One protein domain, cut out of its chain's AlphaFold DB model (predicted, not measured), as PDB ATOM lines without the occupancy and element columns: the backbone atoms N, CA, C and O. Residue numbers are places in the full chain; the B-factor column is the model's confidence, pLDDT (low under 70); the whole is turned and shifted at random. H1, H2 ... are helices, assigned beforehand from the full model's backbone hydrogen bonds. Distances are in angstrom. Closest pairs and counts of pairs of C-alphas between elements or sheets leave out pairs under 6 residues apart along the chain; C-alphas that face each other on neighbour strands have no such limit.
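What this domain is: This is residues 13 to 84 of the 241 residues of the protein "Peptidase C51 domain-containing protein" of Planctomycetes bacterium (UniProt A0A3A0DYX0). Helix H1 makes the core of a small helical body: H2 crosses it steeply on one side, H4 crosses it nearly at a right angle on another, and the short H3 packs on its first part. At one end of the longest axis residues 35 to 40 stick out, and at the other end lies the loop that joins H3 to H4. The printed part has 72 residues with four named helices, in the order H1, H2, H3, H4 along the chain, and no named strand; the class is all helix. The whole is compact, with a radius of gyration of the C-alphas of 12.0 A, and elongated in outline, spanning 39 by 24 by 20 A.

How they stand to each other: Look first at H1, residues 13 to 28, the hub, which touches three other helices. H2, residues 39 to 54, touches it, and the closest C-alphas, those of Val 20 and Leu 49, are 5.8 A apart. The two run opposite ways at a steep tilt of 54 degrees. H4, residues 73 to 82, touches residues 19 to 26 of H1 alone; here the closest C-alphas, of Ile 23 and Phe 77, are 5.4 A apart. H4 is about perpendicular to H1, at 78 degrees. H3, residues 60 to 63, touches residues 15 to 19 of H1 alone, and the closest C-alphas, of Ala 15 and Ile 63, are 5.0 A apart. Between H2 and H4 you find a pair that is close but not clearly touching, with the C-alphas of Val 52 and Tyr 80 closest at 7.7 A. H2 and H3 are apart, and H3 and H4 are only just apart, closest at 8.0 A. In H1, H2 and H4 every O i to N i+4 pair is within hydrogen-bond range; H3, with four residues, is too short for such a pair.

Where its parts are: Find C-alpha 13 at (-7.346, 25.079, -6.293); from there H1 runs 21.8 A to C-alpha 28. Go on to C-alpha 39 at (14.095, 28.423, -2.018), where H2 begins and runs 22.3 A to C-alpha 54. H3 measures 4.9 A from C-alpha 60 to C-alpha 63. H4 runs 14.3 A from C-alpha 73 to C-alpha 82 at (3.859, 28.510, -25.554).

The domain as a whole: The two C-alphas farthest apart are those of Gly 37 and Gly 67, 39.3 A. The printed part has no cut. The link from H2 to H3 is tight, and those from H1 to H2 and from H3 to H4 are short. Mean pLDDT of the printed part is 87.2; look for values under 70 at residues 65 to 70 and residue 84.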
ATOM      1  N   LYS A  13      -8.731  25.110  -6.805       92.12
ATOM      2  CA  LYS A  13      -7.346  25.079  -6.293       92.12
ATOM      3  C   LYS A  13      -6.668  23.706  -6.397       92.12
ATOM      4  O   LYS A  13      -5.496  23.685  -6.780       92.12
ATOM      5  N   PRO A  14      -7.326  22.568  -6.092       91.50
ATOM      6  CA  PRO A  14      -6.699  21.258  -6.249       91.50
ATOM      7  C   PRO A  14      -6.286  20.981  -7.697       91.50
ATOM      8  O   PRO A  14      -5.158  20.559  -7.935       91.50
ATOM      9  N   ALA A  15      -7.153  21.290  -8.667       90.31
ATOM     10  CA  ALA A  15      -6.862  21.095 -10.086       90.31
ATOM     11  C   ALA A  15      -5.719  22.005 -10.566       90.31
ATOM     12  O   ALA A  15      -4.820  21.551 -11.275       90.31
ATOM     13  N   VAL A  16      -5.698  23.266 -10.112       92.88
ATOM     14  CA  VAL A  16      -4.579  24.190 -10.356       92.88
ATOM     15  C   VAL A  16      -3.270  23.619  -9.807       92.88
ATOM     16  O   VAL A  16      -2.269  23.607 -10.518       92.88
ATOM     17  N   ASN A  17      -3.264  23.101  -8.578       93.69
ATOM     18  CA  ASN A  17      -2.060  22.536  -7.967       93.69
ATOM     19  C   ASN A  17      -1.555  21.296  -8.694       93.69
ATOM     20  O   ASN A  17      -0.350  21.175  -8.906       93.69
ATOM     21  N   THR A  18      -2.454  20.405  -9.115       92.31
ATOM     22  CA  THR A  18      -2.092  19.244  -9.937       92.31
ATOM     23  C   THR A  18      -1.417  19.690 -11.230       92.31
ATOM     24  O   THR A  18      -0.306  19.253 -11.512       92.31
ATOM     25  N   LEU A  19      -2.018  20.633 -11.959       93.31
ATOM     26  CA  LEU A  19      -1.451  21.175 -13.194       93.31
ATOM     27  C   LEU A  19      -0.069  21.819 -12.977       93.31
ATOM     28  O   LEU A  19       0.865  21.570 -13.740       93.31
ATOM     29  N   VAL A  20       0.081  22.629 -11.925       95.56
ATOM     30  CA  VAL A  20       1.359  23.274 -11.583       95.56
ATOM     31  C   VAL A  20       2.423  22.232 -11.243       95.56
ATOM     32  O   VAL A  20       3.549  22.352 -11.719       95.56
ATOM     33  N   ASN A  21       2.074  21.196 -10.477       94.56
ATOM     34  CA  ASN A  21       2.987  20.104 -10.141       94.56
ATOM     35  C   ASN A  21       3.412  19.314 -11.382       94.56
ATOM     36  O   ASN A  21       4.597  19.024 -11.521       94.56
ATOM     37  N   THR A  22       2.491  19.025 -12.305       93.19
ATOM     38  CA  THR A  22       2.800  18.371 -13.586       93.19
ATOM     39  C   THR A  22       3.820  19.178 -14.389       93.19
ATOM     40  O   THR A  22       4.855  18.650 -14.803       93.19
ATOM     41  N   ILE A  23       3.573  20.479 -14.572       95.06
ATOM     42  CA  ILE A  23       4.479  21.371 -15.311       95.06
ATOM     43  C   ILE A  23       5.832  21.484 -14.595       95.06
ATOM     44  O   ILE A  23       6.885  21.443 -15.233       95.06
ATOM     45  N   PHE A  24       5.821  21.613 -13.267       96.00
ATOM     46  CA  PHE A  24       7.028  21.709 -12.450       96.00
ATOM     47  C   PHE A  24       7.885  20.444 -12.544       96.00
ATOM     48  O   PHE A  24       9.097  20.546 -12.748       96.00
ATOM     49  N   ALA A  25       7.265  19.266 -12.461       94.81
ATOM     50  CA  ALA A  25       7.947  17.987 -12.591       94.81
ATOM     51  C   ALA A  25       8.572  17.821 -13.981       94.81
ATOM     52  O   ALA A  25       9.742  17.458 -14.067       94.81
ATOM     53  N   GLN A  26       7.858  18.165 -15.060       93.25
ATOM     54  CA  GLN A  26       8.440  18.141 -16.409       93.25
ATOM     55  C   GLN A  26       9.617  19.111 -16.567       93.25
ATOM     56  O   GLN A  26      10.607  18.778 -17.212       93.25
ATOM     57  N   LYS A  27       9.538  20.303 -15.964       91.94
ATOM     58  CA  LYS A  27      10.577  21.334 -16.094       91.94
ATOM     59  C   LYS A  27      11.842  21.037 -15.287       91.94
ATOM     60  O   LYS A  27      12.926  21.450 -15.684       91.94
ATOM     61  N   THR A  28      11.699  20.390 -14.132       94.31
ATOM     62  CA  THR A  28      12.784  20.253 -13.142       94.31
ATOM     63  C   THR A  28      13.220  18.811 -12.892       94.31
ATOM     64  O   THR A  28      14.262  18.595 -12.279       94.31
ATOM     65  N   GLY A  29      12.422  17.824 -13.305       95.00
ATOM     66  CA  GLY A  29      12.579  16.420 -12.920       95.00
ATOM     67  C   GLY A  29      12.160  16.112 -11.474       95.00
ATOM     68  O   GLY A  29      12.220  14.959 -11.054       95.00
ATOM     69  N   VAL A  30      11.730  17.110 -10.692       95.31
ATOM     70  CA  VAL A  30      11.376  16.938  -9.277       95.31
ATOM     71  C   VAL A  30       9.901  16.559  -9.140       95.31
ATOM     72  O   VAL A  30       9.013  17.369  -9.390       95.31
ATOM     73  N   THR A  31       9.636  15.335  -8.682       93.75
ATOM     74  CA  THR A  31       8.277  14.796  -8.453       93.75
ATOM     75  C   THR A  31       7.877  14.731  -6.977       93.75
ATOM     76  O   THR A  31       6.739  14.403  -6.644       93.75
ATOM     77  N   ARG A  32       8.808  15.048  -6.071       94.12
ATOM     78  CA  ARG A  32       8.588  15.058  -4.620       94.12
ATOM     79  C   ARG A  32       8.182  16.439  -4.110       94.12
ATOM     80  O   ARG A  32       8.369  17.454  -4.777       94.12
ATOM     81  N   LYS A  33       7.719  16.482  -2.858       93.25
ATOM     82  CA  LYS A  33       7.511  17.741  -2.137       93.25
ATOM     83  C   LYS A  33       8.823  18.539  -2.058       93.25
ATOM     84  O   LYS A  33       9.888  17.975  -1.788       93.25
ATOM     85  N   ILE A  34       8.716  19.848  -2.276       93.94
ATOM     86  CA  ILE A  34       9.813  20.803  -2.095       93.94
ATOM     87  C   ILE A  34      10.106  20.907  -0.593       93.94
ATOM     88  O   ILE A  34       9.202  21.162   0.208       93.94
ATOM     89  N   ALA A  35      11.351  20.649  -0.206       94.06
ATOM     90  CA  ALA A  35      11.800  20.649   1.176       94.06
ATOM     91  C   ALA A  35      12.010  22.076   1.703       94.06
ATOM     92  O   ALA A  35      12.261  23.024   0.952       94.06
ATOM     93  N   ALA A  36      11.938  22.228   3.028       88.00
ATOM     94  CA  ALA A  36      12.301  23.478   3.684       88.00
ATOM     95  C   ALA A  36      13.786  23.783   3.404       88.00
ATOM     96  O   ALA A  36      14.649  22.965   3.699       88.00
ATOM     97  N   GLY A  37      14.067  24.940   2.796       93.06
ATOM     98  CA  GLY A  37      15.414  25.348   2.370       93.06
ATOM     99  C   GLY A  37      15.629  25.363   0.852       93.06
ATOM    100  O   GLY A  37      16.525  26.054   0.376       93.06
ATOM    101  N   GLU A  38      14.770  24.711   0.063       95.88
ATOM    102  CA  GLU A  38      14.864  24.701  -1.408       95.88
ATOM    103  C   GLU A  38      14.212  25.945  -2.038       95.88
ATOM    104  O   GLU A  38      13.300  25.866  -2.864       95.88
ATOM    105  N   SER A  39      14.678  27.130  -1.635       94.56
ATOM    106  CA  SER A  39      14.095  28.423  -2.018       94.56
ATOM    107  C   SER A  39      14.035  28.639  -3.536       94.56
ATOM    108  O   SER A  39      13.055  29.190  -4.037       94.56
ATOM    109  N   ALA A  40      15.028  28.148  -4.282       95.94
ATOM    110  CA  ALA A  40      15.056  28.230  -5.741       95.94
ATOM    111  C   ALA A  40      13.956  27.380  -6.404       95.94
ATOM    112  O   ALA A  40      13.286  27.850  -7.325       95.94
ATOM    113  N   LEU A  41      13.727  26.152  -5.926       97.12
ATOM    114  CA  LEU A  41      12.647  25.296  -6.429       97.12
ATOM    115  C   LEU A  41      11.279  25.866  -6.049       97.12
ATOM    116  O   LEU A  41      10.383  25.916  -6.892       97.12
ATOM    117  N   ALA A  42      11.135  26.376  -4.823       95.94
ATOM    118  CA  ALA A  42       9.921  27.061  -4.391       95.94
ATOM    119  C   ALA A  42       9.620  28.290  -5.268       95.94
ATOM    120  O   ALA A  42       8.478  28.489  -5.682       95.94
ATOM    121  N   ALA A  43      10.636  29.086  -5.618       94.50
ATOM    122  CA  ALA A  43      10.483  30.227  -6.519       94.50
ATOM    123  C   ALA A  43      10.044  29.800  -7.931       94.50
ATOM    124  O   ALA A  43       9.148  30.423  -8.504       94.50
ATOM    125  N   GLN A  44      10.616  28.719  -8.475       95.38
ATOM    126  CA  GLN A  44      10.205  28.169  -9.773       95.38
ATOM    127  C   GLN A  44       8.757  27.666  -9.756       95.38
ATOM    128  O   GLN A  44       7.990  27.986 -10.664       95.38
ATOM    129  N   TRP A  45       8.361  26.939  -8.709       96.19
ATOM    130  CA  TRP A  45       6.988  26.468  -8.532       96.19
ATOM    131  C   TRP A  45       6.000  27.639  -8.455       96.19
ATOM    132  O   TRP A  45       4.995  27.666  -9.165       96.19
ATOM    133  N   MET A  46       6.331  28.672  -7.673       94.94
ATOM    134  CA  MET A  46       5.512  29.882  -7.559       94.94
ATOM    135  C   MET A  46       5.410  30.655  -8.877       94.94
ATOM    136  O   MET A  46       4.357  31.224  -9.167       94.94
ATOM    137  N   ALA A  47       6.473  30.687  -9.683       91.50
ATOM    138  CA  ALA A  47       6.432  31.295 -11.009       91.50
ATOM    139  C   ALA A  47       5.465  30.540 -11.937       91.50
ATOM    140  O   ALA A  47       4.641  31.172 -12.596       91.50
ATOM    141  N   ILE A  48       5.501  29.203 -11.931       94.31
ATOM    142  CA  ILE A  48       4.559  28.371 -12.694       94.31
ATOM    143  C   ILE A  48       3.122  28.621 -12.226       94.31
ATOM    144  O   ILE A  48       2.260  28.883 -13.064       94.31
ATOM    145  N   LEU A  49       2.870  28.624 -10.910       94.56
ATOM    146  CA  LEU A  49       1.548  28.907 -10.341       94.56
ATOM    147  C   LEU A  49       0.993  30.245 -10.842       94.56
ATOM    148  O   LEU A  49      -0.135  30.303 -11.329       94.56
ATOM    149  N   ARG A  50       1.789  31.318 -10.774       90.12
ATOM    150  CA  ARG A  50       1.367  32.648 -11.243       90.12
ATOM    151  C   ARG A  50       1.038  32.645 -12.733       90.12
ATOM    152  O   ARG A  50       0.021  33.212 -13.126       90.12
ATOM    153  N   THR A  51       1.855  31.987 -13.555       88.06
ATOM    154  CA  THR A  51       1.599  31.860 -14.994       88.06
ATOM    155  C   THR A  51       0.310  31.084 -15.271       88.06
ATOM    156  O   THR A  51      -0.496  31.539 -16.081       88.06
ATOM    157  N   VAL A  52       0.071  29.959 -14.590       90.38
ATOM    158  CA  VAL A  52      -1.165  29.169 -14.734       90.38
ATOM    159  C   VAL A  52      -2.385  29.995 -14.329       90.38
ATOM    160  O   VAL A  52      -3.349  30.077 -15.087       90.38
ATOM    161  N   ILE A  53      -2.318  30.681 -13.185       87.94
ATOM    162  CA  ILE A  53      -3.410  31.517 -12.671       87.94
ATOM    163  C   ILE A  53      -3.721  32.685 -13.606       87.94
ATOM    164  O   ILE A  53      -4.887  32.991 -13.853       87.94
ATOM    165  N   LYS A  54      -2.694  33.317 -14.173       80.62
ATOM    166  CA  LYS A  54      -2.871  34.384 -15.160       80.62
ATOM    167  C   LYS A  54      -3.530  33.882 -16.451       80.62
ATOM    168  O   LYS A  54      -4.261  34.625 -17.096       80.62
ATOM    169  N   ASN A  55      -3.295  32.623 -16.817       81.06
ATOM    170  CA  ASN A  55      -3.771  32.008 -18.055       81.06
ATOM    171  C   ASN A  55      -4.897  30.981 -17.816       81.06
ATOM    172  O   ASN A  55      -5.085  30.076 -18.628       81.06
ATOM    173  N   GLN A  56      -5.669  31.122 -16.728       82.88
ATOM    174  CA  GLN A  56      -6.709  30.159 -16.323       82.88
ATOM    175  C   GLN A  56      -7.692  29.797 -17.436       82.88
ATOM    176  O   GLN A  56      -8.101  28.646 -17.540       82.88
ATOM    177  N   ALA A  57      -8.063  30.758 -18.288       77.75
ATOM    178  CA  ALA A  57      -8.982  30.513 -19.397       77.75
ATOM    179  C   ALA A  57      -8.422  29.502 -20.416       77.75
ATOM    180  O   ALA A  57      -9.173  28.669 -20.915       77.75
ATOM    181  N   LYS A  58      -7.108  29.523 -20.679       79.38
ATOM    182  CA  LYS A  58      -6.438  28.558 -21.567       79.38
ATOM    183  C   LYS A  58      -6.303  27.182 -20.927       79.38
ATOM    184  O   LYS A  58      -6.420  26.170 -21.605       79.38
ATOM    185  N   PHE A  59      -6.121  27.148 -19.610       86.81
ATOM    186  CA  PHE A  59      -6.063  25.906 -18.844       86.81
ATOM    187  C   PHE A  59      -7.435  25.415 -18.365       86.81
ATOM    188  O   PHE A  59      -7.499  24.485 -17.565       86.81
ATOM    189  N   ALA A  60      -8.542  25.993 -18.844       84.81
ATOM    190  CA  ALA A  60      -9.877  25.677 -18.339       84.81
ATOM    191  C   ALA A  60     -10.229  24.185 -18.460       84.81
ATOM    192  O   ALA A  60     -10.922  23.668 -17.589       84.81
ATOM    193  N   LEU A  61      -9.711  23.482 -19.474       82.81
ATOM    194  CA  LEU A  61      -9.896  22.031 -19.617       82.81
ATOM    195  C   LEU A  61      -9.259  21.235 -18.464       82.81
ATOM    196  O   LEU A  61      -9.842  20.256 -18.012       82.81
ATOM    197  N   TRP A  62      -8.113  21.680 -17.945       88.12
ATOM    198  CA  TRP A  62      -7.436  21.064 -16.797       88.12
ATOM    199  C   TRP A  62      -8.026  21.522 -15.463       88.12
ATOM    200  O   TRP A  62      -8.174  20.718 -14.551       88.12
ATOM    201  N   ILE A  63      -8.378  22.807 -15.355       85.06
ATOM    202  CA  ILE A  63      -8.833  23.414 -14.098       85.06
ATOM    203  C   ILE A  63     -10.288  23.045 -13.797       85.06
ATOM    204  O   ILE A  63     -10.599  22.660 -12.677       85.06
ATOM    205  N   LYS A  64     -11.172  23.126 -14.798       80.00
ATOM    206  CA  LYS A  64     -12.614  22.874 -14.642       80.00
ATOM    207  C   LYS A  64     -13.035  21.464 -15.057       80.00
ATOM    208  O   LYS A  64     -14.225  21.174 -15.047       80.00
ATOM    209  N   GLN A  65     -12.081  20.621 -15.470       68.00
ATOM    210  CA  GLN A  65     -12.319  19.243 -15.924       68.00
ATOM    211  C   GLN A  65     -13.439  19.130 -16.976       68.00
ATOM    212  O   GLN A  65     -14.250  18.204 -16.953       68.00
ATOM    213  N   VAL A  66     -13.522  20.102 -17.891       58.56
ATOM    214  CA  VAL A  66     -14.578  20.127 -18.913       58.56
ATOM    215  C   VAL A  66     -14.434  18.884 -19.798       58.56
ATOM    216  O   VAL A  66     -13.458  18.767 -20.532       58.56
ATOM    217  N   GLY A  67     -15.408  17.969 -19.712       56.84
ATOM    218  CA  GLY A  67     -15.431  16.716 -20.469       56.84
ATOM    219  C   GLY A  67     -14.581  15.592 -19.868       56.84
ATOM    220  O   GLY A  67     -13.717  15.093 -20.566       56.84
ATOM    221  N   SER A  68     -14.807  15.220 -18.598       58.47
ATOM    222  CA  SER A  68     -14.418  13.965 -17.894       58.47
ATOM    223  C   SER A  68     -12.968  13.440 -17.971       58.47
ATOM    224  O   SER A  68     -12.624  12.500 -17.256       58.47
ATOM    225  N   SER A  69     -12.088  14.011 -18.786       66.00
ATOM    226  CA  SER A  69     -10.695  13.618 -18.977       66.00
ATOM    227  C   SER A  69      -9.924  14.812 -19.548       66.00
ATOM    228  O   SER A  69     -10.046  15.108 -20.738       66.00
ATOM    229  N   PRO A  70      -9.161  15.545 -18.720       67.12
ATOM    230  CA  PRO A  70      -8.349  16.649 -19.210       67.12
ATOM    231  C   PRO A  70      -7.278  16.156 -20.207       67.12
ATOM    232  O   PRO A  70      -6.904  14.981 -20.177       67.12
ATOM    233  N   PRO A  71      -6.756  17.031 -21.089       78.56
ATOM    234  CA  PRO A  71      -5.688  16.660 -22.020       78.56
ATOM    235  C   PRO A  71      -4.396  16.238 -21.294       78.56
ATOM    236  O   PRO A  71      -4.193  16.561 -20.124       78.56
ATOM    237  N   SER A  72      -3.495  15.544 -21.999       86.44
ATOM    238  CA  SER A  72      -2.294  14.929 -21.406       86.44
ATOM    239  C   SER A  72      -1.332  15.918 -20.728       86.44
ATOM    240  O   SER A  72      -1.271  17.098 -21.077       86.44
ATOM    241  N   ASP A  73      -0.495  15.406 -19.819       85.44
ATOM    242  CA  ASP A  73       0.574  16.169 -19.153       85.44
ATOM    243  C   ASP A  73       1.514  16.863 -20.147       85.44
ATOM    244  O   ASP A  73       1.920  18.008 -19.942       85.44
ATOM    245  N   LYS A  74       1.819  16.194 -21.266       85.19
ATOM    246  CA  LYS A  74       2.609  16.782 -22.353       85.19
ATOM    247  C   LYS A  74       1.890  17.978 -22.976       85.19
ATOM    248  O   LYS A  74       2.515  19.009 -23.181       85.19
ATOM    249  N   ALA A  75       0.584  17.873 -23.231       86.00
ATOM    250  CA  ALA A  75      -0.194  18.983 -23.778       86.00
ATOM    251  C   ALA A  75      -0.260  20.173 -22.804       86.00
ATOM    252  O   ALA A  75      -0.167  21.321 -23.236       86.00
ATOM    253  N   ALA A  76      -0.356  19.914 -21.495       87.06
ATOM    254  CA  ALA A  76      -0.281  20.958 -20.476       87.06
ATOM    255  C   ALA A  76       1.073  21.682 -20.484       87.06
ATOM    256  O   ALA A  76       1.121  22.912 -20.423       87.06
ATOM    257  N   PHE A  77       2.172  20.927 -20.574       88.88
ATOM    258  CA  PHE A  77       3.525  21.477 -20.615       88.88
ATOM    259  C   PHE A  77       3.817  22.234 -21.919       88.88
ATOM    260  O   PHE A  77       4.362  23.337 -21.877       88.88
ATOM    261  N   ASP A  78       3.400  21.696 -23.067       86.00
ATOM    262  CA  ASP A  78       3.524  22.354 -24.372       86.00
ATOM    263  C   ASP A  78       2.736  23.672 -24.396       86.00
ATOM    264  O   ASP A  78       3.263  24.706 -24.817       86.00
ATOM    265  N   LEU A  79       1.502  23.664 -23.871       84.81
ATOM    266  CA  LEU A  79       0.712  24.879 -23.694       84.81
ATOM    267  C   LEU A  79       1.432  25.858 -22.767       84.81
ATOM    268  O   LEU A  79       1.560  27.021 -23.121       84.81
ATOM    269  N   TYR A  80       1.947  25.413 -21.617       89.00
ATOM    270  CA  TYR A  80       2.686  26.273 -20.691       89.00
ATOM    271  C   TYR A  80       3.899  26.947 -21.347       89.00
ATOM    272  O   TYR A  80       4.085  28.154 -21.189       89.00
ATOM    273  N   ASN A  81       4.698  26.201 -22.112       85.44
ATOM    274  CA  ASN A  81       5.870  26.748 -22.796       85.44
ATOM    275  C   ASN A  81       5.493  27.743 -23.897       85.44
ATOM    276  O   ASN A  81       6.228  28.706 -24.123       85.44
ATOM    277  N   SER A  82       4.339  27.564 -24.545       79.25
ATOM    278  CA  SER A  82       3.859  28.510 -25.554       79.25
ATOM    279  C   SER A  82       3.342  29.825 -24.955       79.25
ATOM    280  O   SER A  82       3.294  30.824 -25.666       79.25
ATOM    281  N   LEU A  83       3.024  29.886 -23.653       76.75
ATOM    282  CA  LEU A  83       2.490  31.104 -23.017       76.75
ATOM    283  C   LEU A  83       3.468  32.281 -22.997       76.75
ATOM    284  O   LEU A  83       3.021  33.426 -22.934       76.75
ATOM    285  N   ASN A  84       4.774  32.007 -23.026       64.62
ATOM    286  CA  ASN A  84       5.819  33.034 -23.053       64.62
ATOM    287  C   ASN A  84       6.294  33.359 -24.474       64.62
ATOM    288  O   ASN A  84       7.130  34.245 -24.653       64.62
TER     289      ASN A  84